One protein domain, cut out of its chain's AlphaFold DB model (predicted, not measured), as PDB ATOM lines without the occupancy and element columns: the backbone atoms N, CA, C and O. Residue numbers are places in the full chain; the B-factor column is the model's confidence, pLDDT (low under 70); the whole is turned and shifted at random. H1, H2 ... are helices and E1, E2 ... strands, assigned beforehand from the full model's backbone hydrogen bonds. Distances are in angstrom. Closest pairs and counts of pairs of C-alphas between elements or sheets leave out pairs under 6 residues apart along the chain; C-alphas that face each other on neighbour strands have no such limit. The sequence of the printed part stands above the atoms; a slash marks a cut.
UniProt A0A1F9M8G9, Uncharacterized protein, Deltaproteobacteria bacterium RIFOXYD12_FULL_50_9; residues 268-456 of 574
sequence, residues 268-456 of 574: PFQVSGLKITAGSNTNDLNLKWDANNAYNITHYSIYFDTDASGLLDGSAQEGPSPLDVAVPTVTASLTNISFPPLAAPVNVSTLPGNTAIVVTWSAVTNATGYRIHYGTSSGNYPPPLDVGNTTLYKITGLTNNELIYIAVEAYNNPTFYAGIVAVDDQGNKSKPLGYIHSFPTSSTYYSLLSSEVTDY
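AT A GLANCE: This is residues 268 to 456 of the 574 residues of an uncharacterized protein of Deltaproteobacteria bacterium RIFOXYD12_FULL_50_9 (UniProt A0A1F9M8G9). Two strand lobes stand end to end and make one long rod. One lobe holds two small sheets, E1 E2 E5 and E4 E3 E12, with the short helix H1 on the second; the other is a sandwich of sheets E9 E8 E11 E13 and E6 E7 E10. Three stretches join the lobes: the long links E5 to E6 and E12 to E13, and the nearly straight run from E11 into E12. The printed part has 189 residues, under half in named elements, in the order E1 E2 E3 H1 E4 to E13; the class is mostly strand, and the four sheets are antiparallel. It is loose, with a radius of gyration of the C-alphas of 22.9 A, and spans 78 by 29 by 21 A.

HOW THE PARTS SIT: E1, residues 275 to 278, and E2, residues 285 to 288, form a hairpin, with N 275 and O 288 2.7 A apart. E2 also pairs with E5, residues 331 to 334, through N 287 and O 332, 2.8 A. E3, residues 297 to 305, is the inner strand between E4, residues 323 to 326, and E12, residues 415 to 424; N 300 and O 325 are 2.8 A apart, N 303 and O 419 2.8 A. H1, residues 309 to 312, is on this sheet at a height of 7.7 A, only just over E12, on which 3 of its C-alphas fall; it is too short for an O i to N i+4 pair, and its one O i to N i+3 pair is within hydrogen-bond range. The closest C-alphas of E4 and E5, those of Val 325 and Ala 332, are 7.4 A apart. E6, residues 349 to 353, and E7, residues 356 to 360, form a hairpin, with N 351 and O 358 2.8 A apart; E7 pairs with E10, residues 392 to 396, through N 359 and O 393, 2.8 A. E8, residues 369 to 375, and E9, residues 385 to 388, form a hairpin, with N 372 and O 385 2.8 A apart. E8 pairs with E11, residues 403 to 412, through N 371 and O 409, 2.8 A, and E11 with E13, residues 453 to 456, through N 404 and O 455, 2.8 A. The sheet E9 E8 E11 E13 and the sheet E6 E7 E10 form a sandwich, two sheets face to face, and the parts of them that face each other are 8.7 A apart centre to centre.

IN THESE COORDINATES: E1 begins at C-alpha 275 (221.728, 284.659, 218.533). E3 measures 24.2 A, E8 20.5 A, E11 30.1 A and E12 30.0 A. E11 runs on into E12 at 17 degrees; C-alpha 412 is at (197.911, 288.699, 214.309). E13 ends at C-alpha 456 (170.372, 285.207, 203.373).

THE WHOLE: The C-alphas farthest apart, those of Tyr 295 and Asn 401, are 78.0 A apart. The printed part has no cut. Mean pLDDT of the printed part is 84.0; residues under 70 include 312 to 320 and 432 to 443.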
ATOM      1  N   PRO A 268     231.005 302.984 222.109       90.19
ATOM      2  CA  PRO A 268     231.513 301.636 222.305       90.19
ATOM      3  C   PRO A 268     231.389 300.774 221.050       90.19
ATOM      4  O   PRO A 268     230.422 300.886 220.283       90.19
ATOM      5  N   PHE A 269     232.328 299.841 220.879       89.19
ATOM      6  CA  PHE A 269     232.275 298.904 219.763       89.19
ATOM      7  C   PHE A 269     231.001 298.045 219.801       89.19
ATOM      8  O   PHE A 269     230.481 297.668 220.858       89.19
ATOM      9  N   GLN A 270     230.482 297.746 218.615       86.12
ATOM     10  CA  GLN A 270     229.185 297.111 218.434       86.12
ATOM     11  C   GLN A 270     229.182 295.648 218.913       86.12
ATOM     12  O   GLN A 270     230.132 294.905 218.674       86.12
ATOM     13  N   VAL A 271     228.093 295.201 219.546       87.81
ATOM     14  CA  VAL A 271     227.966 293.823 220.063       87.81
ATOM     15  C   VAL A 271     227.805 292.796 218.937       87.81
ATOM     16  O   VAL A 271     226.783 292.786 218.253       87.81
ATOM     17  N   SER A 272     228.751 291.871 218.776       86.62
ATOM     18  CA  SER A 272     228.695 290.828 217.741       86.62
ATOM     19  C   SER A 272     228.004 289.533 218.193       86.62
ATOM     20  O   SER A 272     227.726 289.302 219.371       86.62
ATOM     21  N   GLY A 273     227.707 288.664 217.223       86.31
ATOM     22  CA  GLY A 273     227.334 287.270 217.487       86.31
ATOM     23  C   GLY A 273     225.981 287.051 218.161       86.31
ATOM     24  O   GLY A 273     225.740 285.951 218.662       86.31
ATOM     25  N   LEU A 274     225.094 288.053 218.169       85.31
ATOM     26  CA  LEU A 274     223.755 287.911 218.735       85.31
ATOM     27  C   LEU A 274     222.988 286.762 218.057       85.31
ATOM     28  O   LEU A 274     222.754 286.750 216.849       85.31
ATOM     29  N   LYS A 275     222.569 285.802 218.871       84.62
ATOM     30  CA  LYS A 275     221.728 284.659 218.533       84.62
ATOM     31  C   LYS A 275     220.541 284.658 219.470       84.62
ATOM     32  O   LYS A 275     220.700 284.788 220.682       84.62
ATOM     33  N   ILE A 276     219.363 284.465 218.902       80.31
ATOM     34  CA  ILE A 276     218.118 284.409 219.653       80.31
ATOM     35  C   ILE A 276     217.405 283.112 219.272       80.31
ATOM     36  O   ILE A 276     217.320 282.765 218.094       80.31
ATOM     37  N   THR A 277     216.932 282.369 220.266       80.31
ATOM     38  CA  THR A 277     216.201 281.111 220.085       80.31
ATOM     39  C   THR A 277     214.917 281.122 220.903       80.31
ATOM     40  O   THR A 277     214.826 281.829 221.907       80.31
ATOM     41  N   ALA A 278     213.950 280.282 220.529       76.50
ATOM     42  CA  ALA A 278     212.768 280.058 221.354       76.50
ATOM     43  C   ALA A 278     213.162 279.568 222.760       76.50
ATOM     44  O   ALA A 278     214.110 278.790 222.924       76.50
ATOM     45  N   GLY A 279     212.455 280.070 223.767       74.00
ATOM     46  CA  GLY A 279     212.577 279.654 225.155       74.00
ATOM     47  C   GLY A 279     211.789 278.384 225.465       74.00
ATOM     48  O   GLY A 279     211.276 277.701 224.580       74.00
ATOM     49  N   SER A 280     211.714 278.057 226.755       71.50
ATOM     50  CA  SER A 280     211.028 276.852 227.237       71.50
ATOM     51  C   SER A 280     209.501 276.968 227.163       71.50
ATOM     52  O   SER A 280     208.824 275.949 227.041       71.50
ATOM     53  N   ASN A 281     208.959 278.189 227.227       68.94
ATOM     54  CA  ASN A 281     207.539 278.474 227.025       68.94
ATOM     55  C   ASN A 281     207.290 279.074 225.633       68.94
ATOM     56  O   ASN A 281     208.196 279.629 225.015       68.94
ATOM     57  N   THR A 282     206.040 279.016 225.156       62.38
ATOM     58  CA  THR A 282     205.643 279.438 223.792       62.38
ATOM     59  C   THR A 282     205.971 280.891 223.443       62.38
ATOM     60  O   THR A 282     206.036 281.220 222.258       62.38
ATOM     61  N   ASN A 283     206.171 281.737 224.461       68.19
ATOM     62  CA  ASN A 283     206.379 283.181 224.334       68.19
ATOM     63  C   ASN A 283     207.705 283.650 224.961       68.19
ATOM     64  O   ASN A 283     207.919 284.852 225.083       68.19
ATOM     65  N   ASP A 284     208.571 282.727 225.387       76.62
ATOM     66  CA  ASP A 284     209.877 283.085 225.940       76.62
ATOM     67  C   ASP A 284     210.923 283.139 224.822       76.62
ATOM     68  O   ASP A 284     210.877 282.348 223.874       76.62
ATOM     69  N   LEU A 285     211.904 284.029 224.954       79.06
ATOM     70  CA  LEU A 285     213.051 284.127 224.050       79.06
ATOM     71  C   LEU A 285     214.349 284.024 224.845       79.06
ATOM     72  O   LEU A 285     214.499 284.663 225.881       79.06
ATOM     73  N   ASN A 286     215.303 283.250 224.338       86.00
ATOM     74  CA  ASN A 286     216.655 283.164 224.879       86.00
ATOM     75  C   ASN A 286     217.620 283.880 223.941       86.00
ATOM     76  O   ASN A 286     217.639 283.592 222.747       86.00
ATOM     77  N   LEU A 287     218.436 284.774 224.484       88.56
ATOM     78  CA  LEU A 287     219.428 285.562 223.768       88.56
ATOM     79  C   LEU A 287     220.825 285.143 224.220       88.56
ATOM     80  O   LEU A 287     221.055 284.883 225.402       88.56
ATOM     81  N   LYS A 288     221.765 285.107 223.278       91.81
ATOM     82  CA  LYS A 288     223.196 284.905 223.512       91.81
ATOM     83  C   LYS A 288     223.993 285.768 222.544       91.81
ATOM     84  O   LYS A 288     223.650 285.800 221.372       91.81
ATOM     85  N   TRP A 289     225.061 286.408 222.993       92.38
ATOM     86  CA  TRP A 289     225.945 287.218 222.146       92.38
ATOM     87  C   TRP A 289     227.419 286.929 222.446       92.38
ATOM     88  O   TRP A 289     227.731 286.141 223.345       92.38
ATOM     89  N   ASP A 290     228.321 287.521 221.665       91.75
ATOM     90  CA  ASP A 290     229.754 287.481 221.950       91.75
ATOM     91  C   ASP A 290     230.105 288.558 222.984       91.75
ATOM     92  O   ASP A 290     229.575 289.668 222.949       91.75
ATOM     93  N   ALA A 291     231.012 288.246 223.911       92.62
ATOM     94  CA  ALA A 291     231.456 289.216 224.906       92.62
ATOM     95  C   ALA A 291     232.212 290.376 224.239       92.62
ATOM     96  O   ALA A 291     233.218 290.149 223.564       92.62
ATOM     97  N   ASN A 292     231.783 291.610 224.503       92.12
ATOM     98  CA  ASN A 292     232.634 292.778 224.331       92.12
ATOM     99  C   ASN A 292     233.627 292.819 225.505       92.12
ATOM    100  O   ASN A 292     233.222 292.871 226.666       92.12
ATOM    101  N   ASN A 293     234.923 292.733 225.195       93.94
ATOM    102  CA  ASN A 293     235.996 292.643 226.191       93.94
ATOM    103  C   ASN A 293     236.727 293.976 226.412       93.94
ATOM    104  O   ASN A 293     237.793 293.976 227.041       93.94
ATOM    105  N   ALA A 294     236.203 295.089 225.888       94.88
ATOM    106  CA  ALA A 294     236.733 296.410 226.197       94.88
ATOM    107  C   ALA A 294     236.577 296.680 227.698       94.88
ATOM    108  O   ALA A 294     235.563 296.340 228.312       94.88
ATOM    109  N   TYR A 295     237.619 297.234 228.316       94.69
ATOM    110  CA  TYR A 295     237.695 297.322 229.776       94.69
ATOM    111  C   TYR A 295     236.633 298.226 230.408       94.69
ATOM    112  O   TYR A 295     236.362 298.094 231.601       94.69
ATOM    113  N   ASN A 296     236.108 299.164 229.626       93.62
ATOM    114  CA  ASN A 296     235.164 300.185 230.046       93.62
ATOM    115  C   ASN A 296     233.702 299.731 229.914       93.62
ATOM    116  O   ASN A 296     232.818 300.421 230.404       93.62
ATOM    117  N   ILE A 297     233.417 298.565 229.318       95.44
ATOM    118  CA  ILE A 297     232.042 298.053 229.216       95.44
ATOM    119  C   ILE A 297     231.544 297.578 230.577       95.44
ATOM    120  O   ILE A 297     232.145 296.710 231.211       95.44
ATOM    121  N   THR A 298     230.398 298.106 231.005       96.69
ATOM    122  CA  THR A 298     229.800 297.807 232.313       96.69
ATOM    123  C   THR A 298     228.620 296.844 232.216       96.69
ATOM    124  O   THR A 298     228.453 295.962 233.062       96.69
ATOM    125  N   HIS A 299     227.792 296.981 231.182       96.12
ATOM    126  CA  HIS A 299     226.620 296.138 230.959       96.12
ATOM    127  C   HIS A 299     226.172 296.178 229.497       96.12
ATOM    128  O   HIS A 299     226.657 296.968 228.686       96.12
ATOM    129  N   TYR A 300     225.226 295.305 229.171       93.44
ATOM    130  CA  TYR A 300     224.479 295.322 227.925       93.44
ATOM    131  C   TYR A 300     223.042 295.744 228.202       93.44
ATOM    132  O   TYR A 300     222.441 295.223 229.141       93.44
ATOM    133  N   SER A 301     222.476 296.611 227.367       90.81
ATOM    134  CA  SER A 301     221.041 296.913 227.396       90.81
ATOM    135  C   SER A 301     220.359 296.227 226.220       90.81
ATOM    136  O   SER A 301     220.736 296.429 225.061       90.81
ATOM    137  N   ILE A 302     219.354 295.411 226.519       88.56
ATOM    138  CA  ILE A 302     218.567 294.679 225.530       88.56
ATOM    139  C   ILE A 302     217.227 295.390 225.373       88.56
ATOM    140  O   ILE A 302     216.406 295.386 226.287       88.56
ATOM    141  N   TYR A 303     217.009 295.970 224.201       83.62
ATOM    142  CA  TYR A 303     215.753 296.599 223.810       83.62
ATOM    143  C   TYR A 303     214.917 295.582 223.049       83.62
ATOM    144  O   TYR A 303     215.454 294.825 222.240       83.62
ATOM    145  N   PHE A 304     213.613 295.552 223.286       79.75
ATOM    146  CA  PHE A 304     212.707 294.674 222.554       79.75
ATOM    147  C   PHE A 304     211.325 295.307 222.436       79.75
ATOM    148  O   PHE A 304     210.882 296.015 223.339       79.75
ATOM    149  N   ASP A 305     210.681 295.080 221.293       77.12
ATOM    150  CA  ASP A 305     209.424 295.726 220.913       77.12
ATOM    151  C   ASP A 305     208.725 294.922 219.792       77.12
ATOM    152  O   ASP A 305     209.330 294.064 219.134       77.12
ATOM    153  N   THR A 306     207.438 295.174 219.583       71.75
ATOM    154  CA  THR A 306     206.626 294.713 218.449       71.75
ATOM    155  C   THR A 306     206.800 295.571 217.199       71.75
ATOM    156  O   THR A 306     206.384 295.153 216.115       71.75
ATOM    157  N   ASP A 307     207.454 296.728 217.322       72.50
ATOM    158  CA  ASP A 307     207.921 297.564 216.215       72.50
ATOM    159  C   ASP A 307     209.450 297.734 216.244       72.50
ATOM    160  O   ASP A 307     210.063 298.009 217.272       72.50
ATOM    161  N   ALA A 308     210.099 297.614 215.088       71.19
ATOM    162  CA  ALA A 308     211.537 297.819 214.975       71.19
ATOM    163  C   ALA A 308     211.949 299.289 215.186       71.19
ATOM    164  O   ALA A 308     213.123 299.546 215.464       71.19
ATOM    165  N   SER A 309     211.028 300.252 215.048       69.38
ATOM    166  CA  SER A 309     211.355 301.683 215.125       69.38
ATOM    167  C   SER A 309     211.943 302.088 216.477       69.38
ATOM    168  O   SER A 309     212.955 302.786 216.505       69.38
ATOM    169  N   GLY A 310     211.369 301.599 217.583       67.31
ATOM    170  CA  GLY A 310     211.805 301.947 218.940       67.31
ATOM    171  C   GLY A 310     213.162 301.354 219.333       67.31
ATOM    172  O   GLY A 310     213.796 301.793 220.293       67.31
ATOM    173  N   LEU A 311     213.648 300.356 218.590       71.06
ATOM    174  CA  LEU A 311     214.952 299.743 218.850       71.06
ATOM    175  C   LEU A 311     216.119 300.616 218.393       71.06
ATOM    176  O   LEU A 311     217.210 300.529 218.955       71.06
ATOM    177  N   LEU A 312     215.913 301.409 217.341       62.69
ATOM    178  CA  LEU A 312     216.983 302.154 216.677       62.69
ATOM    179  C   LEU A 312     217.295 303.482 217.375       62.69
ATOM    180  O   LEU A 312     218.435 303.937 217.323       62.69
ATOM    181  N   ASP A 313     216.307 304.079 218.039       62.69
ATOM    182  CA  ASP A 313     216.429 305.341 218.779       62.69
ATOM    183  C   ASP A 313     216.413 305.152 220.310       62.69
ATOM    184  O   ASP A 313     216.481 306.125 221.061       62.69
ATOM    185  N   GLY A 314     216.346 303.899 220.780       64.44
ATOM    186  CA  GLY A 314     216.290 303.555 222.201       64.44
ATOM    187  C   GLY A 314     214.960 303.903 222.875       64.44
ATOM    188  O   GLY A 314     214.891 303.894 224.105       64.44
ATOM    189  N   SER A 315     213.913 304.212 222.101       67.94
ATOM    190  CA  SER A 315     212.576 304.527 222.609       67.94
ATOM    191  C   SER A 315     211.693 303.300 222.850       67.94
ATOM    192  O   SER A 315     210.577 303.461 223.329       67.94
ATOM    193  N   ALA A 316     212.171 302.079 222.589       69.62
ATOM    194  CA  ALA A 316     211.434 300.843 222.857       69.62
ATOM    195  C   ALA A 316     211.057 300.729 224.345       69.62
ATOM    196  O   ALA A 316     211.932 300.581 225.204       69.62
ATOM    197  N   GLN A 317     209.757 300.797 224.641       63.59
ATOM    198  CA  GLN A 317     209.192 300.756 226.002       63.59
ATOM    199  C   GLN A 317     208.317 299.516 226.251       63.59
ATOM    200  O   GLN A 317     207.587 299.468 227.244       63.59
ATOM    201  N   GLU A 318     208.297 298.529 225.350       63.72
ATOM    202  CA  GLU A 318     207.402 297.385 225.522       63.72
ATOM    203  C   GLU A 318     207.867 296.486 226.684       63.72
ATOM    204  O   GLU A 318     208.990 295.982 226.718       63.72
ATOM    205  N   GLY A 319     206.997 296.290 227.682       65.06
ATOM    206  CA  GLY A 319     207.305 295.471 228.858       65.06
ATOM    207  C   GLY A 319     208.482 296.020 229.687       65.06
ATOM    208  O   GLY A 319     208.525 297.219 229.950       65.06
ATOM    209  N   PRO A 320     209.422 295.169 230.157       69.12
ATOM    210  CA  PRO A 320     210.598 295.614 230.905       69.12
ATOM    211  C   PRO A 320     211.753 296.089 230.001       69.12
ATOM    212  O   PRO A 320     212.901 295.998 230.418       69.12
ATOM    213  N   SER A 321     211.490 296.531 228.764       80.94
ATOM    214  CA  SER A 321     212.524 297.102 227.889       80.94
ATOM    215  C   SER A 321     212.993 298.473 228.423       80.94
ATOM    216  O   SER A 321     212.145 299.317 228.719       80.94
ATOM    217  N   PRO A 322     214.313 298.739 228.515       87.06
ATOM    218  CA  PRO A 322     215.411 297.808 228.266       87.06
ATOM    219  C   PRO A 322     215.665 296.849 229.441       87.06
ATOM    220  O   PRO A 322     215.568 297.224 230.608       87.06
ATOM    221  N   LEU A 323     216.089 295.625 229.119       89.50
ATOM    222  CA  LEU A 323     216.646 294.688 230.092       89.50
ATOM    223  C   LEU A 323     218.169 294.853 230.157       89.50
ATOM    224  O   LEU A 323     218.866 294.514 229.199       89.50
ATOM    225  N   ASP A 324     218.676 295.306 231.302       92.50
ATOM    226  CA  ASP A 324     220.114 295.443 231.533       92.50
ATOM    227  C   ASP A 324     220.743 294.147 232.062       92.50
ATOM    228  O   ASP A 324     220.240 293.499 232.984       92.50
ATOM    229  N   VAL A 325     221.886 293.778 231.485       94.94
ATOM    230  CA  VAL A 325     222.650 292.570 231.808       94.94
ATOM    231  C   VAL A 325     224.101 292.952 232.080       94.94
ATOM    232  O   VAL A 325     224.828 293.344 231.171       94.94
ATOM    233  N   ALA A 326     224.538 292.832 233.334       96.50
ATOM    234  CA  ALA A 326     225.906 293.165 233.730       96.50
ATOM    235  C   ALA A 326     226.947 292.223 233.094       96.50
ATOM    236  O   ALA A 326     226.721 291.014 232.971       96.50
ATOM    237  N   VAL A 327     228.123 292.757 232.747       94.19
ATOM    238  CA  VAL A 327     229.270 291.923 232.350       94.19
ATOM    239  C   VAL A 327     229.727 291.042 233.533       94.19
ATOM    240  O   VAL A 327     229.601 291.458 234.687       94.19
ATOM    241  N   PRO A 328     230.251 289.819 233.304       94.50
ATOM    242  CA  PRO A 328     230.593 289.199 232.020       94.50
ATOM    243  C   PRO A 328     229.455 288.359 231.411       94.50
ATOM    244  O   PRO A 328     229.707 287.521 230.546       94.50
ATOM    245  N   THR A 329     228.213 288.512 231.877       96.75
ATOM    246  CA  THR A 329     227.097 287.705 231.378       96.75
ATOM    247  C   THR A 329     226.776 288.062 229.926       96.75
ATOM    248  O   THR A 329     226.577 289.225 229.590       96.75
ATOM    249  N   VAL A 330     226.704 287.038 229.068       95.44
ATOM    250  CA  VAL A 330     226.439 287.169 227.620       95.44
ATOM    251  C   VAL A 330     225.171 286.442 227.167       95.44
ATOM    252  O   VAL A 330     225.055 285.992 226.026       95.44
ATOM    253  N   THR A 331     224.240 286.243 228.097       94.56
ATOM    254  CA  THR A 331     222.965 285.565 227.854       94.56
ATOM    255  C   THR A 331     221.837 286.255 228.600       94.56
ATOM    256  O   THR A 331     222.039 286.703 229.727       94.56
ATOM    257  N   ALA A 332     220.638 286.255 228.023       91.25
ATOM    258  CA  ALA A 332     219.425 286.752 228.666       91.25
ATOM    259  C   ALA A 332     218.211 285.908 228.276       91.25
ATOM    260  O   ALA A 332     218.199 285.290 227.211       91.25
ATOM    261  N   SER A 333     217.178 285.924 229.113       87.31
ATOM    262  CA  SER A 333     215.882 285.330 228.793       87.31
ATOM    263  C   SER A 333     214.795 286.386 228.940       87.31
ATOM    264  O   SER A 333     214.625 286.958 230.016       87.31
ATOM    265  N   LEU A 334     214.053 286.631 227.863       81.00
ATOM    266  CA  LEU A 334     212.851 287.457 227.880       81.00
ATOM    267  C   LEU A 334     211.671 286.539 228.181       81.00
ATOM    268  O   LEU A 334     211.430 285.579 227.448       81.00
ATOM    269  N   THR A 335     210.968 286.810 229.277       76.56
ATOM    270  CA  THR A 335     209.814 286.022 229.733       76.56
ATOM    271  C   THR A 335     208.583 286.910 229.856       76.56
ATOM    272  O   THR A 335     208.707 288.124 230.016       76.56
ATOM    273  N   ASN A 336     207.389 286.309 229.799       64.69
ATOM    274  CA  ASN A 336     206.098 287.009 229.903       64.69
ATOM    275  C   ASN A 336     205.872 288.098 228.842       64.69
ATOM    276  O   ASN A 336     205.216 289.102 229.120       64.69
ATOM    277  N   ILE A 337     206.386 287.910 227.625       66.88
ATOM    278  CA  ILE A 337     206.142 288.876 226.556       66.88
ATOM    279  C   ILE A 337     204.652 288.817 226.180       66.88
ATOM    280  O   ILE A 337     204.145 287.776 225.750       66.88
ATOM    281  N   SER A 338     203.924 289.906 226.432       64.44
ATOM    282  CA  SER A 338     202.476 289.993 226.232       64.44
ATOM    283  C   SER A 338     202.144 291.037 225.181       64.44
ATOM    284  O   SER A 338     202.565 292.181 225.312       64.44
ATOM    285  N   PHE A 339     201.323 290.669 224.202       65.50
ATOM    286  CA  PHE A 339     200.849 291.599 223.185       65.50
ATOM    287  C   PHE A 339     199.624 292.373 223.658       65.50
ATOM    288  O   PHE A 339     198.767 291.795 224.342       65.50
ATOM    289  N   PRO A 340     199.467 293.635 223.229       66.06
ATOM    290  CA  PRO A 340     198.190 294.311 223.367       66.06
ATOM    291  C   PRO A 340     197.092 293.483 222.668       66.06
ATOM    292  O   PRO A 340     197.292 293.014 221.542       66.06
ATOM    293  N   PRO A 341     195.932 293.265 223.315       72.31
ATOM    294  CA  PRO A 341     194.857 292.471 222.732       72.31
ATOM    295  C   PRO A 341     194.323 293.130 221.454       72.31
ATOM    296  O   PRO A 341     194.103 294.342 221.412       72.31
ATOM    297  N   LEU A 342     194.064 292.327 220.417       86.88
ATOM    298  CA  LEU A 342     193.426 292.806 219.191       86.88
ATOM    299  C   LEU A 342     191.975 293.215 219.465       86.88
ATOM    300  O   LEU A 342     191.202 292.459 220.062       86.88
ATOM    301  N   ALA A 343     191.585 294.387 218.965       91.44
ATOM    302  CA  ALA A 343     190.190 294.808 218.986       91.44
ATOM    303  C   ALA A 343     189.333 293.899 218.087       91.44
ATOM    304  O   ALA A 343     189.770 293.477 217.014       91.44
ATOM    305  N   ALA A 344     188.096 293.620 218.505       95.50
ATOM    306  CA  ALA A 344     187.134 292.923 217.655       95.50
ATOM    307  C   ALA A 344     186.820 293.762 216.398       95.50
ATOM    308  O   ALA A 344     186.658 294.983 216.519       95.50
ATOM    309  N   PRO A 345     186.688 293.152 215.205       97.12
ATOM    310  CA  PRO A 345     186.254 293.863 214.006       97.12
ATOM    311  C   PRO A 345     184.899 294.557 214.200       97.12
ATOM    312  O   PRO A 345     183.962 293.993 214.769       97.12
ATOM    313  N   VAL A 346     184.778 295.782 213.687       95.62
ATOM    314  CA  VAL A 346     183.564 296.611 213.784       95.62
ATOM    315  C   VAL A 346     183.025 296.996 212.406       95.62
ATOM    316  O   VAL A 346     183.714 296.872 211.390       95.62
ATOM    317  N   ASN A 347     181.785 297.499 212.380       91.06
ATOM    318  CA  ASN A 347     181.048 297.861 211.162       91.06
ATOM    319  C   ASN A 347     180.930 296.697 210.169       91.06
ATOM    320  O   ASN A 347     181.061 296.889 208.959       91.06
ATOM    321  N   VAL A 348     180.702 295.490 210.692       91.31
ATOM    322  CA  VAL A 348     180.432 294.326 209.852       91.31
ATOM    323  C   VAL A 348     179.104 294.546 209.133       91.31
ATOM    324  O   VAL A 348     178.099 294.873 209.761       91.31
ATOM    325  N   SER A 349     179.101 294.415 207.812       81.25
ATOM    326  CA  SER A 349     177.895 294.548 206.995       81.25
ATOM    327  C   SER A 349     177.899 293.568 205.831       81.25
ATOM    328  O   SER A 349     178.960 293.148 205.361       81.25
ATOM    329  N   THR A 350     176.702 293.203 205.379       81.69
ATOM    330  CA  THR A 350     176.480 292.182 204.356       81.69
ATOM    331  C   THR A 350     175.779 292.756 203.130       81.69
ATOM    332  O   THR A 350     175.045 293.745 203.196       81.69
ATOM    333  N   LEU A 351     176.032 292.134 201.982       78.75
ATOM    334  CA  LEU A 351     175.310 292.361 200.739       78.75
ATOM    335  C   LEU A 351     174.992 290.994 200.114       78.75
ATOM    336  O   LEU A 351     175.923 290.300 199.682       78.75
ATOM    337  N   PRO A 352     173.713 290.600 200.042       71.00
ATOM    338  CA  PRO A 352     173.344 289.291 199.542       71.00
ATOM    339  C   PRO A 352     173.432 289.225 198.011       71.00
ATOM    340  O   PRO A 352     173.350 290.227 197.293       71.00
ATOM    341  N   GLY A 353     173.627 288.019 197.492       68.25
ATOM    342  CA  GLY A 353     173.633 287.705 196.068       68.25
ATOM    343  C   GLY A 353     173.323 286.229 195.820       68.25
ATOM    344  O   GLY A 353     173.114 285.456 196.753       68.25
ATOM    345  N   ASN A 354     173.310 285.815 194.551       77.25
ATOM    346  CA  ASN A 354     172.982 284.428 194.209       77.25
ATOM    347  C   ASN A 354     173.977 283.433 194.784       77.25
ATOM    348  O   ASN A 354     175.154 283.444 194.411       77.25
ATOM    349  N   THR A 355     173.480 282.551 195.652       82.44
ATOM    350  CA  THR A 355     174.248 281.529 196.374       82.44
ATOM    351  C   THR A 355     175.462 282.102 197.114       82.44
ATOM    352  O   THR A 355     176.476 281.422 197.288       82.44
ATOM    353  N   ALA A 356     175.411 283.388 197.476       80.69
ATOM    354  CA  ALA A 356     176.559 284.120 197.985       80.69
ATOM    355  C   ALA A 356     176.164 285.312 198.860       80.69
ATOM    356  O   ALA A 356     175.135 285.941 198.643       80.69
ATOM    357  N   ILE A 357     177.037 285.679 199.793       82.56
ATOM    358  CA  ILE A 357     176.933 286.910 200.583       82.56
ATOM    359  C   ILE A 357     178.304 287.584 200.561       82.56
ATOM    360  O   ILE A 357     179.325 286.940 200.802       82.56
ATOM    361  N   VAL A 358     178.346 288.875 200.240       82.69
ATOM    362  CA  VAL A 358     179.550 289.699 200.404       82.69
ATOM    363  C   VAL A 358     179.534 290.292 201.805       82.69
ATOM    364  O   VAL A 358     178.531 290.871 202.203       82.69
ATOM    365  N   VAL A 359     180.637 290.168 202.533       87.44
ATOM    366  CA  VAL A 359     180.819 290.676 203.895       87.44
ATOM    367  C   VAL A 359     181.917 291.734 203.873       87.44
ATOM    368  O   VAL A 359     182.934 291.549 203.204       87.44
ATOM    369  N   THR A 360     181.717 292.837 204.591       88.25
ATOM    370  CA  THR A 360     182.704 293.920 204.738       88.25
ATOM    371  C   THR A 360     182.842 294.346 206.194       88.25
ATOM    372  O   THR A 360     181.878 294.220 206.945       88.25
ATOM    373  N   TRP A 361     184.022 294.827 206.595       96.56
ATOM    374  CA  TRP A 361     184.325 295.292 207.959       96.56
ATOM    375  C   TRP A 361     185.385 296.405 207.964       96.56
ATOM    376  O   TRP A 361     185.993 296.711 206.942       96.56
ATOM    377  N   SER A 362     185.602 297.045 209.118       94.19
ATOM    378  CA  SER A 362     186.683 298.032 209.294       94.19
ATOM    379  C   SER A 362     188.017 297.351 209.600       94.19
ATOM    380  O   SER A 362     188.043 296.346 210.309       94.19
ATOM    381  N   ALA A 363     189.125 297.912 209.105       94.75
ATOM    382  CA  ALA A 363     190.461 297.411 209.420       94.75
ATOM    383  C   ALA A 363     190.773 297.558 210.922       94.75
ATOM    384  O   ALA A 363     190.497 298.600 211.518       94.75
ATOM    385  N   VAL A 364     191.362 296.519 211.511       94.38
ATOM    386  CA  VAL A 364     191.848 296.478 212.894       94.38
ATOM    387  C   VAL A 364     193.351 296.763 212.899       94.38
ATOM    388  O   VAL A 364     194.109 296.135 212.159       94.38
ATOM    389  N   THR A 365     193.791 297.709 213.730       88.44
ATOM    390  CA  THR A 365     195.215 298.026 213.924       88.44
ATOM    391  C   THR A 365     195.981 296.782 214.385       88.44
ATOM    392  O   THR A 365     195.502 296.053 215.250       88.44
ATOM    393  N   ASN A 366     197.168 296.548 213.818       82.62
ATOM    394  CA  ASN A 366     198.040 295.393 214.082       82.62
ATOM    395  C   ASN A 366     197.485 294.016 213.661       82.62
ATOM    396  O   ASN A 366     198.114 293.002 213.950       82.62
ATOM    397  N   ALA A 367     196.348 293.936 212.960       90.31
ATOM    398  CA  ALA A 367     195.888 292.668 212.388       90.31
ATOM    399  C   ALA A 367     196.717 292.288 211.148       90.31
ATOM    400  O   ALA A 367     196.879 293.090 210.228       90.31
ATOM    401  N   THR A 368     197.199 291.042 211.092       90.50
ATOM    402  CA  THR A 368     197.869 290.470 209.908       90.50
ATOM    403  C   THR A 368     196.905 289.718 208.995       90.50
ATOM    404  O   THR A 368     197.271 289.368 207.876       90.50
ATOM    405  N   GLY A 369     195.676 289.466 209.450       94.38
ATOM    406  CA  GLY A 369     194.622 288.845 208.657       94.38
ATOM    407  C   GLY A 369     193.303 288.725 209.414       94.38
ATOM    408  O   GLY A 369     193.182 289.157 210.562       94.38
ATOM    409  N   TYR A 370     192.303 288.148 208.750       97.31
ATOM    410  CA  TYR A 370     190.966 287.950 209.303       97.31
ATOM    411  C   TYR A 370     190.450 286.547 209.011       97.31
ATOM    412  O   TYR A 370     190.814 285.923 208.012       97.31
ATOM    413  N   ARG A 371     189.542 286.074 209.863       98.00
ATOM    414  CA  ARG A 371     188.754 284.867 209.629       98.00
ATOM    415  C   ARG A 371     187.268 285.188 209.682       98.00
ATOM    416  O   ARG A 371     186.830 286.001 210.495       98.00
ATOM    417  N   ILE A 372     186.492 284.529 208.831       97.69
ATOM    418  CA  ILE A 372     185.035 284.636 208.815       97.69
ATOM    419  C   ILE A 372     184.437 283.369 209.406       97.69
ATOM    420  O   ILE A 372     184.690 282.257 208.940       97.69
ATOM    421  N   HIS A 373     183.600 283.567 210.413       98.06
ATOM    422  CA  HIS A 373     182.777 282.547 211.036       98.06
ATOM    423  C   HIS A 373     181.365 282.683 210.473       98.06
ATOM    424  O   HIS A 373     180.789 283.768 210.542       98.06
ATOM    425  N   TYR A 374     180.813 281.629 209.870       96.62
ATOM    426  CA  TYR A 374     179.448 281.679 209.346       96.62
ATOM    427  C   TYR A 374     178.733 280.331 209.411       96.62
ATOM    428  O   TYR A 374     179.354 279.287 209.233       96.62
ATOM    429  N   GLY A 375     177.421 280.345 209.646       95.38
ATOM    430  CA  GLY A 375     176.613 279.132 209.783       95.38
ATOM    431  C   GLY A 375     175.117 279.420 209.856       95.38
ATOM    432  O   GLY A 375     174.689 280.566 209.791       95.38
ATOM    433  N   THR A 376     174.306 278.375 209.997       92.81
ATOM    434  CA  THR A 376     172.831 278.469 210.020       92.81
ATOM    435  C   THR A 376     172.258 278.578 211.437       92.81
ATOM    436  O   THR A 376     171.045 278.618 211.627       92.81
ATOM    437  N   SER A 377     173.122 278.621 212.455       93.69
ATOM    438  CA  SER A 377     172.759 278.775 213.866       93.69
ATOM    439  C   SER A 377     173.637 279.836 214.524       93.69
ATOM    440  O   SER A 377     174.854 279.825 214.349       93.69
ATOM    441  N   SER A 378     173.017 280.733 215.292       94.69
ATOM    442  CA  SER A 378     173.722 281.803 216.007       94.69
ATOM    443  C   SER A 378     174.775 281.235 216.961       94.69
ATOM    444  O   SER A 378     174.500 280.285 217.700       94.69
ATOM    445  N   GLY A 379     175.984 281.798 216.917       90.81
ATOM    446  CA  GLY A 379     177.107 281.428 217.784       90.81
ATOM    447  C   GLY A 379     177.663 280.006 217.610       90.81
ATOM    448  O   GLY A 379     178.529 279.606 218.386       90.81
ATOM    449  N   ASN A 380     177.191 279.235 216.625       92.31
ATOM    450  CA  ASN A 380     177.674 277.885 216.348       92.31
ATOM    451  C   ASN A 380     178.034 277.746 214.866       92.31
ATOM    452  O   ASN A 380     177.163 277.573 214.009       92.31
ATOM    453  N   TYR A 381     179.332 277.818 214.581       93.50
ATOM    454  CA  TYR A 381     179.877 277.817 213.229       93.50
ATOM    455  C   TYR A 381     180.845 276.634 213.030       93.50
ATOM    456  O   TYR A 381     181.484 276.193 213.989       93.50
ATOM    457  N   PRO A 382     180.995 276.118 211.796       94.00
ATOM    458  CA  PRO A 382     182.104 275.237 211.427       94.00
ATOM    459  C   PRO A 382     183.466 275.951 211.582       94.00
ATOM    460  O   PRO A 382     183.501 277.149 211.875       94.00
ATOM    461  N   PRO A 383     184.604 275.250 211.367       95.44
ATOM    462  CA  PRO A 383     185.919 275.886 211.376       95.44
ATOM    463  C   PRO A 383     185.948 277.152 210.505       95.44
ATOM    464  O   PRO A 383     185.452 277.117 209.373       95.44
ATOM    465  N   PRO A 384     186.500 278.265 211.015       96.00
ATOM    466  CA  PRO A 384     186.391 279.549 210.347       96.00
ATOM    467  C   PRO A 384     187.229 279.602 209.074       96.00
ATOM    468  O   PRO A 384     188.278 278.964 208.956       96.00
ATOM    469  N   LEU A 385     186.769 280.409 208.127       96.19
ATOM    470  CA  LEU A 385     187.434 280.615 206.850       96.19
ATOM    471  C   LEU A 385     188.475 281.726 206.984       96.19
ATOM    472  O   LEU A 385     188.102 282.880 207.181       96.19
ATOM    473  N   ASP A 386     189.761 281.400 206.857       96.62
ATOM    474  CA  ASP A 386     190.819 282.409 206.741       96.62
ATOM    475  C   ASP A 386     190.710 283.120 205.388       96.62
ATOM    476  O   ASP A 386     190.699 282.486 204.329       96.62
ATOM    477  N   VAL A 387     190.593 284.444 205.433       96.00
ATOM    478  CA  VAL A 387     190.430 285.299 204.253       96.00
ATOM    479  C   VAL A 387     191.645 286.198 204.010       96.00
ATOM    480  O   VAL A 387     191.635 287.002 203.078       96.00
ATOM    481  N   GLY A 388     192.702 286.055 204.818       94.81
ATOM    482  CA  GLY A 388     193.909 286.875 204.761       94.81
ATOM    483  C   GLY A 388     193.668 288.334 205.159       94.81
ATOM    484  O   GLY A 388     192.671 288.678 205.796       94.81
ATOM    485  N   ASN A 389     194.601 289.219 204.792       94.88
ATOM    486  CA  ASN A 389     194.534 290.649 205.108       94.88
ATOM    487  C   ASN A 389     193.644 291.424 204.119       94.88
ATOM    488  O   ASN A 389     194.121 292.200 203.291       94.88
ATOM    489  N   THR A 390     192.339 291.175 204.184       92.56
ATOM    490  CA  THR A 390     191.305 291.911 203.442       92.56
ATOM    491  C   THR A 390     190.259 292.456 204.407       92.56
ATOM    492  O   THR A 390     190.101 291.950 205.510       92.56
ATOM    493  N   THR A 391     189.509 293.469 203.986       92.50
ATOM    494  CA  THR A 391     188.328 293.980 204.702       92.50
ATOM    495  C   THR A 391     187.018 293.699 203.963       92.50
ATOM    496  O   THR A 391     185.960 294.220 204.320       92.50
ATOM    497  N   LEU A 392     187.089 292.880 202.908       90.62
ATOM    498  CA  LEU A 392     185.964 292.444 202.091       90.62
ATOM    499  C   LEU A 392     186.170 290.999 201.643       90.62
ATOM    500  O   LEU A 392     187.237 290.647 201.133       90.62
ATOM    501  N   TYR A 393     185.119 290.187 201.745       91.44
ATOM    502  CA  TYR A 393     185.128 288.820 201.233       91.44
ATOM    503  C   TYR A 393     183.755 288.380 200.721       91.44
ATOM    504  O   TYR A 393     182.725 288.829 201.217       91.44
ATOM    505  N   LYS A 394     183.727 287.483 199.731       88.38
ATOM    506  CA  LYS A 394     182.494 286.904 199.183       88.38
ATOM    507  C   LYS A 394     182.387 285.433 199.572       88.38
ATOM    508  O   LYS A 394     183.078 284.596 199.000       88.38
ATOM    509  N   ILE A 395     181.474 285.124 200.487       90.50
ATOM    510  CA  ILE A 395     181.086 283.751 200.817       90.50
ATOM    511  C   ILE A 395     180.259 283.208 199.647       90.50
ATOM    512  O   ILE A 395     179.365 283.898 199.158       90.50
ATOM    513  N   THR A 396     180.552 282.000 199.172       89.62
ATOM    514  CA  THR A 396     179.865 281.356 198.035       89.62
ATOM    515  C   THR A 396     179.428 279.940 198.381       89.62
ATOM    516  O   THR A 396     179.957 279.350 199.315       89.62
ATOM    517  N   GLY A 397     178.519 279.368 197.588       87.81
ATOM    518  CA  GLY A 397     178.015 278.009 197.817       87.81
ATOM    519  C   GLY A 397     176.931 277.946 198.893       87.81
ATOM    520  O   GLY A 397     176.674 276.879 199.436       87.81
ATOM    521  N   LEU A 398     176.307 279.085 199.202       88.19
ATOM    522  CA  LEU A 398     175.207 279.176 200.157       88.19
ATOM    523  C   LEU A 398     173.886 278.748 199.508       88.19
ATOM    524  O   LEU A 398     173.648 279.027 198.328       88.19
ATOM    525  N   THR A 399     173.000 278.136 200.288       87.62
ATOM    526  CA  THR A 399     171.609 277.918 199.880       87.62
ATOM    527  C   THR A 399     170.872 279.252 199.883       87.62
ATOM    528  O   THR A 399     170.955 280.027 200.835       87.62
ATOM    529  N   ASN A 400     170.127 279.535 198.818       79.12
ATOM    530  CA  ASN A 400     169.321 280.749 198.775       79.12
ATOM    531  C   ASN A 400     168.153 280.679 199.765       79.12
ATOM    532  O   ASN A 400     167.561 279.618 199.955       79.12
ATOM    533  N   ASN A 401     167.787 281.833 200.326       78.19
ATOM    534  CA  ASN A 401     166.721 282.013 201.316       78.19
ATOM    535  C   ASN A 401     166.931 281.242 202.633       78.19
ATOM    536  O   ASN A 401     165.992 281.091 203.412       78.19
ATOM    537  N   GLU A 402     168.147 280.766 202.890       85.25
ATOM    538  CA  GLU A 402     168.553 280.218 204.180       85.25
ATOM    539  C   GLU A 402     169.234 281.324 204.994       85.25
ATOM    540  O   GLU A 402     170.113 282.019 204.482       85.25
ATOM    541  N   LEU A 403     168.794 281.525 206.241       85.88
ATOM    542  CA  LEU A 403     169.360 282.543 207.125       85.88
ATOM    543  C   LEU A 403     170.757 282.112 207.579       85.88
ATOM    544  O   LEU A 403     170.918 281.056 208.192       85.88
ATOM    545  N   ILE A 404     171.746 282.955 207.311       91.62
ATOM    546  CA  ILE A 404     173.143 282.765 207.679       91.62
ATOM    547  C   ILE A 404     173.520 283.801 208.734       91.62
ATOM    548  O   ILE A 404     173.290 285.000 208.570       91.62
ATOM    549  N   TYR A 405     174.132 283.321 209.806       96.31
ATOM    550  CA  TYR A 405     174.756 284.105 210.859       96.31
ATOM    551  C   TYR A 405     176.240 284.250 210.543       96.31
ATOM    552  O   TYR A 405     176.869 283.262 210.167       96.31
ATOM    553  N   ILE A 406     176.785 285.461 210.650       97.00
ATOM    554  CA  ILE A 406     178.151 285.794 210.234       97.00
ATOM    555  C   ILE A 406     178.825 286.639 211.318       97.00
ATOM    556  O   ILE A 406     178.281 287.654 211.752       97.00
ATOM    557  N   ALA A 407     180.042 286.264 211.696       97.94
ATOM    558  CA  ALA A 407     180.931 287.050 212.539       97.94
ATOM    559  C   ALA A 407     182.348 287.074 211.947       97.94
ATOM    560  O   ALA A 407     182.767 286.153 211.244       97.94
ATOM    561  N   VAL A 408     183.091 288.143 212.220       97.88
ATOM    562  CA  VAL A 408     184.465 288.328 211.741       97.88
ATOM    563  C   VAL A 408     185.405 288.385 212.936       97.88
ATOM    564  O   VAL A 408     185.109 289.016 213.947       97.88
ATOM    565  N   GLU A 409     186.554 287.740 212.805       97.19
ATOM    566  CA  GLU A 409     187.620 287.694 213.798       97.19
ATOM    567  C   GLU A 409     188.902 288.230 213.162       97.19
ATOM    568  O   GLU A 409     189.249 287.835 212.047       97.19
ATOM    569  N   ALA A 410     189.611 289.126 213.840       96.56
ATOM    570  CA  ALA A 410     190.947 289.532 213.427       96.56
ATOM    571  C   ALA A 410     191.983 288.588 214.040       96.56
ATOM    572  O   ALA A 410     191.795 288.083 215.148       96.56
ATOM    573  N   TYR A 411     193.098 288.389 213.344       92.19
ATOM    574  CA  TYR A 411     194.259 287.727 213.916       92.19
ATOM    575  C   TYR A 411     195.557 288.465 213.616       92.19
ATOM    576  O   TYR A 411     195.675 289.192 212.627       92.19
ATOM    577  N   ASN A 412     196.541 288.248 214.479       86.56
ATOM    578  CA  ASN A 412     197.911 288.699 214.309       86.56
ATOM    579  C   ASN A 412     198.852 287.512 214.530       86.56
ATOM    580  O   ASN A 412     198.666 286.732 215.467       86.56
ATOM    581  N   ASN A 413     199.860 287.393 213.674       78.25
ATOM    582  CA  ASN A 413     201.055 286.596 213.922       78.25
ATOM    583  C   ASN A 413     202.164 287.574 214.305       78.25
ATOM    584  O   ASN A 413     202.902 288.033 213.424       78.25
ATOM    585  N   PRO A 414     202.224 287.988 215.578       69.81
ATOM    586  CA  PRO A 414     203.055 289.106 215.938       69.81
ATOM    587  C   PRO A 414     204.526 288.768 215.746       69.81
ATOM    588  O   PRO A 414     204.979 287.635 215.937       69.81
ATOM    589  N   THR A 415     205.248 289.800 215.340       73.56
ATOM    590  CA  THR A 415     206.682 289.763 215.145       73.56
ATOM    591  C   THR A 415     207.339 290.548 216.261       73.56
ATOM    592  O   THR A 415     207.027 291.722 216.430       73.56
ATOM    593  N   PHE A 416     208.242 289.915 217.004       73.25
ATOM    594  CA  PHE A 416     209.106 290.642 217.928       73.25
ATOM    595  C   PHE A 416     210.410 291.027 217.270       73.25
ATOM    596  O   PHE A 416     210.969 290.263 216.479       73.25
ATOM    597  N   TYR A 417     210.910 292.174 217.696       76.69
ATOM    598  CA  TYR A 417     212.223 292.678 217.379       76.69
ATOM    599  C   TYR A 417     213.002 292.843 218.682       76.69
ATOM    600  O   TYR A 417     212.450 293.278 219.690       76.69
ATOM    601  N   ALA A 418     214.290 292.507 218.667       80.31
ATOM    602  CA  ALA A 418     215.183 292.749 219.791       80.31
ATOM    603  C   ALA A 418     216.519 293.301 219.291       80.31
ATOM    604  O   ALA A 418     217.063 292.817 218.301       80.31
ATOM    605  N   GLY A 419     217.043 294.302 219.988       82.19
ATOM    606  CA  GLY A 419     218.345 294.907 219.747       82.19
ATOM    607  C   GLY A 419     219.174 294.896 221.023       82.19
ATOM    608  O   GLY A 419     218.639 294.973 222.126       82.19
ATOM    609  N   ILE A 420     220.490 294.802 220.878       87.00
ATOM    610  CA  ILE A 420     221.424 294.854 222.003       87.00
ATOM    611  C   ILE A 420     222.463 295.943 221.760       87.00
ATOM    612  O   ILE A 420     222.946 296.123 220.638       87.00
ATOM    613  N   VAL A 421     222.800 296.662 222.827       89.12
ATOM    614  CA  VAL A 421     223.899 297.632 222.856       89.12
ATOM    615  C   VAL A 421     224.848 297.293 223.994       89.12
ATOM    616  O   VAL A 421     224.418 296.787 225.032       89.12
ATOM    617  N   ALA A 422     226.129 297.591 223.807       92.25
ATOM    618  CA  ALA A 422     227.086 297.669 224.900       92.25
ATOM    619  C   ALA A 422     227.028 299.074 225.512       92.25
ATOM    620  O   ALA A 422     226.858 300.053 224.780       92.25
ATOM    621  N   VAL A 423     227.163 299.158 226.835       93.19
ATOM    622  CA  VAL A 423     227.180 300.417 227.584       93.19
ATOM    623  C   VAL A 423     228.489 300.519 228.357       93.19
ATOM    624  O   VAL A 423     228.853 299.583 229.079       93.19
ATOM    625  N   ASP A 424     229.202 301.632 228.198       94.25
ATOM    626  CA  ASP A 424     230.453 301.886 228.917       94.25
ATOM    627  C   ASP A 424     230.227 302.467 230.330       94.25
ATOM    628  O   ASP A 424     229.100 302.537 230.831       94.25
ATOM    629  N   ASP A 425     231.304 302.830 231.022       93.50
ATOM    630  CA  ASP A 425     231.304 303.419 232.363       93.50
ATOM    631  C   ASP A 425     231.017 304.930 232.373       93.50
ATOM    632  O   ASP A 425     230.791 305.501 233.444       93.50
ATOM    633  N   GLN A 426     230.936 305.569 231.201       91.81
ATOM    634  CA  GLN A 426     230.406 306.923 231.020       91.81
ATOM    635  C   GLN A 426     228.918 306.930 230.628       91.81
ATOM    636  O   GLN A 426     228.288 307.990 230.612       91.81
ATOM    637  N   GLY A 427     228.331 305.761 230.359       91.06
ATOM    638  CA  GLY A 427     226.948 305.610 229.917       91.06
ATOM    639  C   GLY A 427     226.750 305.808 228.411       91.06
ATOM    640  O   GLY A 427     225.599 305.861 227.963       91.06
ATOM    641  N   ASN A 428     227.828 305.903 227.624       90.56
ATOM    642  CA  ASN A 428     227.725 305.891 226.171       90.56
ATOM    643  C   ASN A 428     227.283 304.504 225.714       90.56
ATOM    644  O   ASN A 428     227.629 303.478 226.301       90.56
ATOM    645  N   LYS A 429     226.495 304.477 224.642       88.62
ATOM    646  CA  LYS A 429     225.912 303.254 224.098       88.62
ATOM    647  C   LYS A 429     226.475 303.020 222.712       88.62
ATOM    648  O   LYS A 429     226.487 303.941 221.894       88.62
ATOM    649  N   SER A 430     226.895 301.791 222.423       87.56
ATOM    650  CA  SER A 430     227.186 301.406 221.041       87.56
ATOM    651  C   SER A 430     225.942 301.669 220.193       87.56
ATOM    652  O   SER A 430     224.828 301.445 220.683       87.56
ATOM    653  N   LYS A 431     226.086 302.036 218.914       77.62
ATOM    654  CA  LYS A 431     224.922 301.972 218.015       77.62
ATOM    655  C   LYS A 431     224.335 300.559 218.080       77.62
ATOM    656  O   LYS A 431     225.112 299.597 218.074       77.62
ATOM    657  N   PRO A 432     223.003 300.397 218.166       67.50
ATOM    658  CA  PRO A 432     222.410 299.071 218.202       67.50
ATOM    659  C   PRO A 432     222.931 298.287 217.009       67.50
ATOM    660  O   PRO A 432     222.872 298.742 215.864       67.50
ATOM    661  N   LEU A 433     223.505 297.115 217.278       55.88
ATOM    662  CA  LEU A 433     223.641 296.098 216.247       55.88
ATOM    663  C   LEU A 433     222.204 295.698 215.947       55.88
ATOM    664  O   LEU A 433     221.610 294.878 216.642       55.88
ATOM    665  N   GLY A 434     221.615 296.410 214.984       42.94
ATOM    666  CA  GLY A 434     220.262 296.215 214.501       42.94
ATOM    667  C   GLY A 434     220.181 294.888 213.769       42.94
ATOM    668  O   GLY A 434     219.980 294.847 212.560       42.94
ATOM    669  N   TYR A 435     220.353 293.784 214.489       49.81
ATOM    670  CA  TYR A 435     219.804 292.524 214.053       49.81
ATOM    671  C   TYR A 435     218.308 292.600 214.326       49.81
ATOM    672  O   TYR A 435     217.818 292.208 215.377       49.81
ATOM    673  N   ILE A 436     217.585 293.152 213.355       51.09
ATOM    674  CA  ILE A 436     216.129 293.097 213.284       51.09
ATOM    675  C   ILE A 436     215.777 291.638 212.962       51.09
ATOM    676  O   ILE A 436     215.465 291.282 211.830       51.09
ATOM    677  N   HIS A 437     215.937 290.745 213.938       51.66
ATOM    678  CA  HIS A 437     215.450 289.382 213.818       51.66
ATOM    679  C   HIS A 437     213.985 289.390 214.225       51.66
ATOM    680  O   HIS A 437     213.654 289.430 215.406       51.66
ATOM    681  N   SER A 438     213.128 289.375 213.211       54.50
ATOM    682  CA  SER A 438     211.702 289.138 213.348       54.50
ATOM    683  C   SER A 438     211.461 287.703 213.817       54.50
ATOM    684  O   SER A 438     211.742 286.762 213.070       54.50
ATOM    685  N   PHE A 439     210.906 287.520 215.011       56.84
ATOM    686  CA  PHE A 439     210.356 286.224 215.413       56.84
ATOM    687  C   PHE A 439     208.855 286.219 215.180       56.84
ATOM    688  O   PHE A 439     208.181 286.968 215.883       56.84
ATOM    689  N   PRO A 440     208.298 285.365 214.302       57.12
ATOM    690  CA  PRO A 440     206.900 285.014 214.461       57.12
ATOM    691  C   PRO A 440     206.785 284.278 215.797       57.12
ATOM    692  O   PRO A 440     207.473 283.276 216.019       57.12
ATOM    693  N   THR A 441     205.941 284.754 216.707       57.47
ATOM    694  CA  THR A 441     205.572 283.902 217.836       57.47
ATOM    695  C   THR A 441     204.931 282.629 217.303       57.47
ATOM    696  O   THR A 441     204.202 282.642 216.312       57.47
ATOM    697  N   SER A 442     205.190 281.502 217.967       56.78
ATOM    698  CA  SER A 442     204.554 280.221 217.614       56.78
ATOM    699  C   SER A 442     203.021 280.243 217.765       56.78
ATOM    700  O   SER A 442     202.334 279.335 217.298       56.78
ATOM    701  N   SER A 443     202.484 281.281 218.407       66.25
ATOM    702  CA  SER A 443     201.072 281.517 218.679       66.25
ATOM    703  C   SER A 443     200.487 282.592 217.754       66.25
ATOM    704  O   SER A 443     200.946 283.733 217.727       66.25
ATOM    705  N   THR A 444     199.422 282.237 217.032       78.12
ATOM    706  CA  THR A 444     198.519 283.213 216.406       78.12
ATOM    707  C   THR A 444     197.592 283.784 217.475       78.12
ATOM    708  O   THR A 444     196.937 283.028 218.199       78.12
ATOM    709  N   TYR A 445     197.513 285.110 217.560       82.94
ATOM    710  CA  TYR A 445     196.622 285.817 218.477       82.94
ATOM    711  C   TYR A 445     195.339 286.192 217.760       82.94
ATOM    712  O   TYR A 445     195.385 286.759 216.671       82.94
ATOM    713  N   TYR A 446     194.204 285.907 218.387       89.19
ATOM    714  CA  TYR A 446     192.882 286.191 217.843       89.19
ATOM    715  C   TYR A 446     192.180 287.263 218.675       89.19
ATOM    716  O   TYR A 446     192.312 287.297 219.900       89.19
ATOM    717  N   SER A 447     191.438 288.145 218.007       92.62
ATOM    718  CA  SER A 447     190.520 289.066 218.673       92.62
ATOM    719  C   SER A 447     189.298 288.319 219.218       92.62
ATOM    720  O   SER A 447     189.050 287.161 218.890       92.62
ATOM    721  N   LEU A 448     188.453 289.019 219.978       94.62
ATOM    722  CA  LEU A 448     187.058 288.590 220.112       94.62
ATOM    723  C   LEU A 448     186.357 288.639 218.742       94.62
ATOM    724  O   LEU A 448     186.758 289.407 217.858       94.62
ATOM    725  N   LEU A 449     185.293 287.851 218.582       95.94
ATOM    726  CA  LEU A 449     184.402 287.959 217.427       95.94
ATOM    727  C   LEU A 449     183.747 289.344 217.383       95.94
ATOM    728  O   LEU A 449     183.419 289.929 218.420       95.94
ATOM    729  N   SER A 450     183.518 289.848 216.174       97.25
ATOM    730  CA  SER A 450     182.626 290.983 215.948       97.25
ATOM    731  C   SER A 450     181.224 290.706 216.497       97.25
ATOM    732  O   SER A 450     180.839 289.560 216.736       97.25
ATOM    733  N   SER A 451     180.395 291.749 216.591       95.25
ATOM    734  CA  SER A 451     178.948 291.528 216.675       95.25
ATOM    735  C   SER A 451     178.481 290.684 215.486       95.25
ATOM    736  O   SER A 451     178.933 290.892 214.357       95.25
ATOM    737  N   GLU A 452     177.602 289.723 215.760       95.69
ATOM    738  CA  GLU A 452     177.028 288.844 214.745       95.69
ATOM    739  C   GLU A 452     176.056 289.633 213.862       95.69
ATOM    740  O   GLU A 452     175.218 290.395 214.351       95.69
ATOM    741  N   VAL A 453     176.168 289.446 212.549       91.38
ATOM    742  CA  VAL A 453     175.216 289.952 211.558       91.38
ATOM    743  C   VAL A 453     174.509 288.783 210.892       91.38
ATOM    744  O   VAL A 453     175.033 287.671 210.845       91.38
ATOM    745  N   THR A 454     173.306 289.025 210.379       87.69
ATOM    746  CA  THR A 454     172.515 287.994 209.701       87.69
ATOM    747  C   THR A 454     172.086 288.453 208.325       87.69
ATOM    748  O   THR A 454     171.774 289.626 208.126       87.69
ATOM    749  N   ASP A 455     172.077 287.521 207.378       80.69
ATOM    750  CA  ASP A 455     171.586 287.743 206.019       80.69
ATOM    751  C   ASP A 455     171.232 286.401 205.356       80.69
ATOM    752  O   ASP A 455     171.494 285.341 205.920       80.69
ATOM    753  N   TYR A 456     170.646 286.413 204.163       81.06
ATOM    754  CA  TYR A 456     170.372 285.207 203.373       81.06
ATOM    755  C   TYR A 456     170.857 285.388 201.936       81.06
ATOM    756  O   TYR A 456     170.778 286.474 201.370       81.06
TER     757      TYR A 456